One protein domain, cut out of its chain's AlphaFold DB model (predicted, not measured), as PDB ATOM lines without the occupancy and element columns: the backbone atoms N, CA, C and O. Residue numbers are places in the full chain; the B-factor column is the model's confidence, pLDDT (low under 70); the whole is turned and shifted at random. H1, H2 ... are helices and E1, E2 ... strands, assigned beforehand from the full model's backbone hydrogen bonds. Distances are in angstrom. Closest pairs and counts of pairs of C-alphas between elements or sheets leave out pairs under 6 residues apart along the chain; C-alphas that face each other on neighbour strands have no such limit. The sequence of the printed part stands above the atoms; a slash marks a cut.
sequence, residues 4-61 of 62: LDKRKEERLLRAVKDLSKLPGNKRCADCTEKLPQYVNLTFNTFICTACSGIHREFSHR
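What this domain is: This is residues 4 to 61 of the 62 residues of the protein "Adp-ribosylation factor gtpase-activating protein agd14" of Nannochloropsis gaditana (UniProt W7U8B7). A small hairpin of two short strands, E1 and E2, sits in the middle, with helix H3 on one side of it, the short helix H2 near E2, and the long helix H1 reaching away as an arm, of which residues 4 to 15 stick out free. The printed part has 58 residues, with three named helices and two named strands in the order H1, H2, E1, E2, H3; the class is mostly helix, and the two-strand sheet is antiparallel. The whole is only just loose, close to compact, with a radius of gyration of the C-alphas of 12.8 A, and its flat outline spans 37 by 29 by 15 A.

Where its parts are: Find C-alpha 38 at (95.698, 149.027, 130.797), where E1, residues 38 to 40, begins; E2 is residues 45 to 47. H3, residues 49 to 59, runs 15.5 A to C-alpha 59 at (84.850, 157.614, 123.569). H2 is residues 23 to 26. H1, residues 4 to 19, starts at C-alpha 4 at (114.817, 149.324, 113.983) and runs 23.3 A.

How they stand to each other: Look first at the hairpin E1 and E2, antiparallel at 137 degrees, where N 40 and O 45 are 2.8 A apart and N 47 and O 38 2.8 A, within hydrogen-bond range. From E1, the closest C-alphas to H3 are those of Tyr 38 and Thr 49, 6.6 A apart. Between H2 and E2 the closest are those of Asn 25 and Phe 46, 6.0 A. H1 and H2 are close but not clearly touching, the closest C-alphas, of Leu 19 and Asn 25, being 7.1 A apart. H1 is apart from E1, E2 and H3. In H1 and H3 every O i to N i+4 pair is within hydrogen-bond range; H2 is too short for such a pair.

The domain as a whole: The C-alphas farthest apart, of Leu 4 and Cys 31, are 37.9 A apart. The printed part has no cut. The link from H2 to E1, 11 residues, is long; the others are tight. Look for pLDDT under 70 at residue 4 and residues 59 to 61.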
ATOM      1  N   LEU A   4     114.805 148.078 113.201       65.69
ATOM      2  CA  LEU A   4     114.817 149.324 113.983       65.69
ATOM      3  C   LEU A   4     113.548 149.489 114.836       65.69
ATOM      4  O   LEU A   4     113.621 150.006 115.949       65.69
ATOM      5  N   ASP A   5     112.416 148.997 114.337       84.12
ATOM      6  CA  ASP A   5     111.117 149.045 115.010       84.12
ATOM      7  C   ASP A   5     111.128 148.181 116.282       84.12
ATOM      8  O   ASP A   5     110.783 148.641 117.368       84.12
ATOM      9  N   LYS A   6     111.717 146.979 116.193       88.62
ATOM     10  CA  LYS A   6     111.816 146.032 117.318       88.62
ATOM     11  C   LYS A   6     112.592 146.589 118.515       88.62
ATOM     12  O   LYS A   6     112.138 146.490 119.649       88.62
ATOM     13  N   ARG A   7     113.758 147.214 118.293       91.19
ATOM     14  CA  ARG A   7     114.554 147.788 119.403       91.19
ATOM     15  C   ARG A   7     113.815 148.932 120.097       91.19
ATOM     16  O   ARG A   7     113.926 149.094 121.314       91.19
ATOM     17  N   LYS A   8     113.088 149.739 119.320       93.75
ATOM     18  CA  LYS A   8     112.271 150.835 119.840       93.75
ATOM     19  C   LYS A   8     111.104 150.287 120.657       93.75
ATOM     20  O   LYS A   8     110.913 150.732 121.786       93.75
ATOM     21  N   GLU A   9     110.392 149.300 120.129       94.06
ATOM     22  CA  GLU A   9     109.299 148.609 120.812       94.06
ATOM     23  C   GLU A   9     109.752 148.025 122.154       94.06
ATOM     24  O   GLU A   9     109.168 148.332 123.192       94.06
ATOM     25  N   GLU A  10     110.864 147.286 122.185       95.62
ATOM     26  CA  GLU A  10     111.384 146.726 123.433       95.62
ATOM     27  C   GLU A  10     111.736 147.801 124.475       95.62
ATOM     28  O   GLU A  10     111.544 147.600 125.677       95.62
ATOM     29  N   ARG A  11     112.274 148.949 124.037       95.50
ATOM     30  CA  ARG A  11     112.574 150.075 124.932       95.50
ATOM     31  C   ARG A  11     111.294 150.668 125.521       95.50
ATOM     32  O   ARG A  11     111.265 150.959 126.715       95.50
ATOM     33  N   LEU A  12     110.252 150.823 124.707       94.00
ATOM     34  CA  LEU A  12     108.955 151.338 125.143       94.00
ATOM     35  C   LEU A  12     108.265 150.368 126.111       94.00
ATOM     36  O   LEU A  12     107.811 150.789 127.173       94.00
ATOM     37  N   LEU A  13     108.271 149.068 125.810       94.19
ATOM     38  CA  LEU A  13     107.715 148.037 126.690       94.19
ATOM     39  C   LEU A  13     108.426 147.998 128.049       94.19
ATOM     40  O   LEU A  13     107.770 147.892 129.087       94.19
ATOM     41  N   ARG A  14     109.761 148.133 128.065       96.75
ATOM     42  CA  ARG A  14     110.535 148.255 129.312       96.75
ATOM     43  C   ARG A  14     110.116 149.486 130.117       96.75
ATOM     44  O   ARG A  14     109.824 149.347 131.300       96.75
ATOM     45  N   ALA A  15     109.997 150.647 129.474       96.25
ATOM     46  CA  ALA A  15     109.586 151.878 130.145       96.25
ATOM     47  C   ALA A  15     108.190 151.761 130.784       96.25
ATOM     48  O   ALA A  15     108.021 152.086 131.956       96.25
ATOM     49  N   VAL A  16     107.201 151.224 130.058       95.38
ATOM     50  CA  VAL A  16     105.845 151.013 130.600       95.38
ATOM     51  C   VAL A  16     105.864 150.028 131.774       95.38
ATOM     52  O   VAL A  16     105.198 150.256 132.787       95.38
ATOM     53  N   LYS A  17     106.663 148.956 131.684       95.25
ATOM     54  CA  LYS A  17     106.822 147.973 132.766       95.25
ATOM     55  C   LYS A  17     107.462 148.573 134.018       95.25
ATOM     56  O   LYS A  17     107.134 148.149 135.123       95.25
ATOM     57  N   ASP A  18     108.385 149.513 133.872       97.25
ATOM     58  CA  ASP A  18     109.000 150.178 135.020       97.25
ATOM     59  C   ASP A  18     108.054 151.208 135.644       97.25
ATOM     60  O   ASP A  18     107.918 151.246 136.867       97.25
ATOM     61  N   LEU A  19     107.289 151.939 134.827       97.19
ATOM     62  CA  LEU A  19     106.228 152.822 135.314       97.19
ATOM     63  C   LEU A  19     105.162 152.053 136.108       97.19
ATOM     64  O   LEU A  19     104.774 152.500 137.186       97.19
ATOM     65  N   SER A  20     104.741 150.865 135.665       96.00
ATOM     66  CA  SER A  20     103.741 150.053 136.387       96.00
ATOM     67  C   SER A  20     104.234 149.505 137.739       96.00
ATOM     68  O   SER A  20     103.461 148.951 138.532       96.00
ATOM     69  N   LYS A  21     105.533 149.636 138.043       96.00
ATOM     70  CA  LYS A  21     106.103 149.275 139.348       96.00
ATOM     71  C   LYS A  21     105.991 150.380 140.389       96.00
ATOM     72  O   LYS A  21     106.055 150.054 141.573       96.00
ATOM     73  N   LEU A  22     105.790 151.630 139.980       96.81
ATOM     74  CA  LEU A  22     105.663 152.746 140.912       96.81
ATOM     75  C   LEU A  22     104.457 152.535 141.846       96.81
ATOM     76  O   LEU A  22     103.410 152.090 141.372       96.81
ATOM     77  N   PRO A  23     104.562 152.864 143.151       95.25
ATOM     78  CA  PRO A  23     103.488 152.628 144.119       95.25
ATOM     79  C   PRO A  23     102.131 153.207 143.699       95.25
ATOM     80  O   PRO A  23     101.115 152.526 143.826       95.25
ATOM     81  N   GLY A  24     102.117 154.416 143.123       93.88
ATOM     82  CA  GLY A  24     100.895 155.062 142.627       93.88
ATOM     83  C   GLY A  24     100.219 154.315 141.472       93.88
ATOM     84  O   GLY A  24      99.004 154.363 141.339       93.88
ATOM     85  N   ASN A  25     100.981 153.537 140.701       97.31
ATOM     86  CA  ASN A  25     100.491 152.791 139.541       97.31
ATOM     87  C   ASN A  25     100.082 151.350 139.888       97.31
ATOM     88  O   ASN A  25      99.736 150.565 139.009       97.31
ATOM     89  N   LYS A  26     100.113 150.970 141.175       96.94
ATOM     90  CA  LYS A  26      99.659 149.646 141.641       96.94
ATOM     91  C   LYS A  26      98.149 149.523 141.768       96.94
ATOM     92  O   LYS A  26      97.659 148.426 142.055       96.94
ATOM     93  N   ARG A  27      97.428 150.622 141.566       97.38
ATOM     94  CA  ARG A  27      95.977 150.693 141.657       97.38
ATOM     95  C   ARG A  27      95.405 151.394 140.436       97.38
ATOM     96  O   ARG A  27      96.032 152.299 139.898       97.38
ATOM     97  N   CYS A  28      94.227 150.952 140.014       97.88
ATOM     98  CA  CYS A  28      93.442 151.625 138.993       97.88
ATOM     99  C   CYS A  28      93.189 153.074 139.415       97.88
ATOM    100  O   CYS A  28      92.739 153.310 140.538       97.88
ATOM    101  N   ALA A  29      93.450 154.018 138.516       97.69
ATOM    102  CA  ALA A  29      93.217 155.435 138.771       97.69
ATOM    103  C   ALA A  29      91.734 155.768 139.008       97.69
ATOM    104  O   ALA A  29      91.444 156.713 139.733       97.69
ATOM    105  N   ASP A  30      90.814 154.968 138.458       96.56
ATOM    106  CA  ASP A  30      89.374 155.240 138.525       96.56
ATOM    107  C   ASP A  30      88.683 154.516 139.695       96.56
ATOM    108  O   ASP A  30      87.893 155.113 140.418       96.56
ATOM    109  N   CYS A  31      88.967 153.221 139.902       96.69
ATOM    110  CA  CYS A  31      88.263 152.390 140.895       96.69
ATOM    111  C   CYS A  31      89.153 151.857 142.028       96.69
ATOM    112  O   CYS A  31      88.673 151.165 142.923       96.69
ATOM    113  N   THR A  32      90.455 152.154 142.011       93.75
ATOM    114  CA  THR A  32      91.456 151.736 143.014       93.75
ATOM    115  C   THR A  32      91.730 150.228 143.137       93.75
ATOM    116  O   THR A  32      92.539 149.817 143.987       93.75
ATOM    117  N   GLU A  33      91.137 149.399 142.270       94.25
ATOM    118  CA  GLU A  33      91.452 147.970 142.163       94.25
ATOM    119  C   GLU A  33      92.946 147.739 141.932       94.25
ATOM    120  O   GLU A  33      93.624 148.519 141.263       94.25
ATOM    121  N   LYS A  34      93.473 146.659 142.509       94.38
ATOM    122  CA  LYS A  34      94.898 146.333 142.413       94.38
ATOM    123  C   LYS A  34      95.262 145.892 140.994       94.38
ATOM    124  O   LYS A  34      94.447 145.305 140.295       94.38
ATOM    125  N   LEU A  35      96.534 146.078 140.643       89.31
ATOM    126  CA  LEU A  35      97.153 145.545 139.422       89.31
ATOM    127  C   LEU A  35      96.431 145.979 138.126       89.31
ATOM    128  O   LEU A  35      95.975 145.124 137.365       89.31
ATOM    129  N   PRO A  36      96.340 147.293 137.847       95.38
ATOM    130  CA  PRO A  36      95.790 147.777 136.584       95.38
ATOM    131  C   PRO A  36      96.570 147.212 135.386       95.38
ATOM    132  O   PRO A  36      97.801 147.156 135.399       95.38
ATOM    133  N   GLN A  37      95.842 146.781 134.355       93.81
ATOM    134  CA  GLN A  37      96.399 146.097 133.179       93.81
ATOM    135  C   GLN A  37      96.511 147.002 131.948       93.81
ATOM    136  O   GLN A  37      97.235 146.674 131.011       93.81
ATOM    137  N   TYR A  38      95.808 148.134 131.945       96.25
ATOM    138  CA  TYR A  38      95.698 149.027 130.797       96.25
ATOM    139  C   TYR A  38      96.230 150.417 131.135       96.25
ATOM    140  O   TYR A  38      96.284 150.813 132.299       96.25
ATOM    141  N   VAL A  39      96.596 151.165 130.096       95.94
ATOM    142  CA  VAL A  39      96.972 152.577 130.195       95.94
ATOM    143  C   VAL A  39      95.946 153.401 129.428       95.94
ATOM    144  O   VAL A  39      95.693 153.136 128.253       95.94
ATOM    145  N   ASN A  40      95.369 154.404 130.081       95.44
ATOM    146  CA  ASN A  40      94.631 155.463 129.410       95.44
ATOM    147  C   ASN A  40      95.639 156.509 128.918       95.44
ATOM    148  O   ASN A  40      96.233 157.228 129.722       95.44
ATOM    149  N   LEU A  41      95.844 156.585 127.603       92.38
ATOM    150  CA  LEU A  41      96.817 157.500 126.997       92.38
ATOM    151  C   LEU A  41      96.357 158.965 126.992       92.38
ATOM    152  O   LEU A  41      97.194 159.853 126.871       92.38
ATOM    153  N   THR A  42      95.060 159.233 127.159       92.56
ATOM    154  CA  THR A  42      94.530 160.601 127.252       92.56
ATOM    155  C   THR A  42      94.939 161.255 128.570       92.56
ATOM    156  O   THR A  42      95.330 162.418 128.587       92.56
ATOM    157  N   PHE A  43      94.892 160.498 129.670       93.25
ATOM    158  CA  PHE A  43      95.207 161.005 131.014       93.25
ATOM    159  C   PHE A  43      96.546 160.507 131.570       93.25
ATOM    160  O   PHE A  43      96.944 160.909 132.659       93.25
ATOM    161  N   ASN A  44      97.260 159.650 130.831       94.56
ATOM    162  CA  ASN A  44      98.496 158.991 131.262       94.56
ATOM    163  C   ASN A  44      98.344 158.210 132.580       94.56
ATOM    164  O   ASN A  44      99.238 158.208 133.427       94.56
ATOM    165  N   THR A  45      97.207 157.533 132.752       96.31
ATOM    166  CA  THR A  45      96.870 156.780 133.967       96.31
ATOM    167  C   THR A  45      96.835 155.275 133.725       96.31
ATOM    168  O   THR A  45      96.511 154.806 132.635       96.31
ATOM    169  N   PHE A  46      97.148 154.492 134.761       98.00
ATOM    170  CA  PHE A  46      96.945 153.044 134.753       98.00
ATOM    171  C   PHE A  46      95.528 152.710 135.233       98.00
ATOM    172  O   PHE A  46      95.105 153.162 136.296       98.00
ATOM    173  N   ILE A  47      94.800 151.894 134.471       97.69
ATOM    174  CA  ILE A  47      93.402 151.530 134.743       97.69
ATOM    175  C   ILE A  47      93.173 150.015 134.633       97.69
ATOM    176  O   ILE A  47      93.913 149.292 133.958       97.69
ATOM    177  N   CYS A  48      92.159 149.505 135.336       97.56
ATOM    178  CA  CYS A  48      91.769 148.097 135.249       97.56
ATOM    179  C   CYS A  48      90.975 147.811 133.963       97.56
ATOM    180  O   CYS A  48      90.564 148.717 133.234       97.56
ATOM    181  N   THR A  49      90.745 146.527 133.686       96.06
ATOM    182  CA  THR A  49      90.021 146.060 132.496       96.06
ATOM    183  C   THR A  49      88.617 146.650 132.404       96.06
ATOM    184  O   THR A  49      88.234 147.117 131.330       96.06
ATOM    185  N   ALA A  50      87.884 146.701 133.521       95.75
ATOM    186  CA  ALA A  50      86.525 147.237 133.570       95.75
ATOM    187  C   ALA A  50      86.492 148.730 133.210       95.75
ATOM    188  O   ALA A  50      85.811 149.124 132.265       95.75
ATOM    189  N   CYS A  51      87.312 149.548 133.877       96.38
ATOM    190  CA  CYS A  51      87.429 150.977 133.575       96.38
ATOM    191  C   CYS A  51      87.898 151.221 132.134       96.38
ATOM    192  O   CYS A  51      87.409 152.132 131.476       96.38
ATOM    193  N   SER A  52      88.772 150.367 131.586       95.25
ATOM    194  CA  SER A  52      89.167 150.468 130.175       95.25
ATOM    195  C   SER A  52      87.986 150.279 129.214       95.25
ATOM    196  O   SER A  52      87.940 150.941 128.180       95.25
ATOM    197  N   GLY A  53      87.033 149.399 129.541       94.12
ATOM    198  CA  GLY A  53      85.802 149.203 128.766       94.12
ATOM    199  C   GLY A  53      84.916 150.439 128.804       94.12
ATOM    200  O   GLY A  53      84.523 150.938 127.754       94.12
ATOM    201  N   ILE A  54      84.732 150.993 130.002       94.31
ATOM    202  CA  ILE A  54      83.995 152.236 130.230       94.31
ATOM    203  C   ILE A  54      84.577 153.375 129.378       94.31
ATOM    204  O   ILE A  54      83.859 153.983 128.586       94.31
ATOM    205  N   HIS A  55      85.891 153.623 129.458       92.31
ATOM    206  CA  HIS A  55      86.555 154.671 128.664       92.31
ATOM    207  C   HIS A  55      86.361 154.484 127.150       92.31
ATOM    208  O   HIS A  55      86.193 155.472 126.436       92.31
ATOM    209  N   ARG A  56      86.338 153.239 126.646       90.81
ATOM    210  CA  ARG A  56      86.043 152.960 125.228       90.81
ATOM    211  C   ARG A  56      84.592 153.282 124.871       90.81
ATOM    212  O   ARG A  56      84.357 153.968 123.885       90.81
ATOM    213  N   GLU A  57      83.629 152.845 125.676       87.69
ATOM    214  CA  GLU A  57      82.201 153.094 125.430       87.69
ATOM    215  C   GLU A  57      81.832 154.583 125.439       87.69
ATOM    216  O   GLU A  57      80.977 155.007 124.660       87.69
ATOM    217  N   PHE A  58      82.469 155.380 126.301       76.06
ATOM    218  CA  PHE A  58      82.268 156.832 126.336       76.06
ATOM    219  C   PHE A  58      82.988 157.555 125.192       76.06
ATOM    220  O   PHE A  58      82.475 158.553 124.696       76.06
ATOM    221  N   SER A  59      84.121 157.030 124.710       68.81
ATOM    222  CA  SER A  59      84.850 157.614 123.569       68.81
ATOM    223  C   SER A  59      84.104 157.489 122.231       68.81
ATOM    224  O   SER A  59      84.399 158.237 121.306       68.81
ATOM    225  N   HIS A  60      83.145 156.562 122.112       59.47
ATOM    226  CA  HIS A  60      82.360 156.328 120.889       59.47
ATOM    227  C   HIS A  60      80.986 157.021 120.871       59.47
ATOM    228  O   HIS A  60      80.244 156.858 119.905       59.47
ATOM    229  N   ARG A  61      80.620 157.772 121.921       55.88
ATOM    230  CA  ARG A  61      79.342 158.503 122.006       55.88
ATOM    231  C   ARG A  61      79.513 160.005 121.771       55.88
ATOM    232  O   ARG A  61      79.098 160.811 122.604       55.88
TER     233      ARG A  61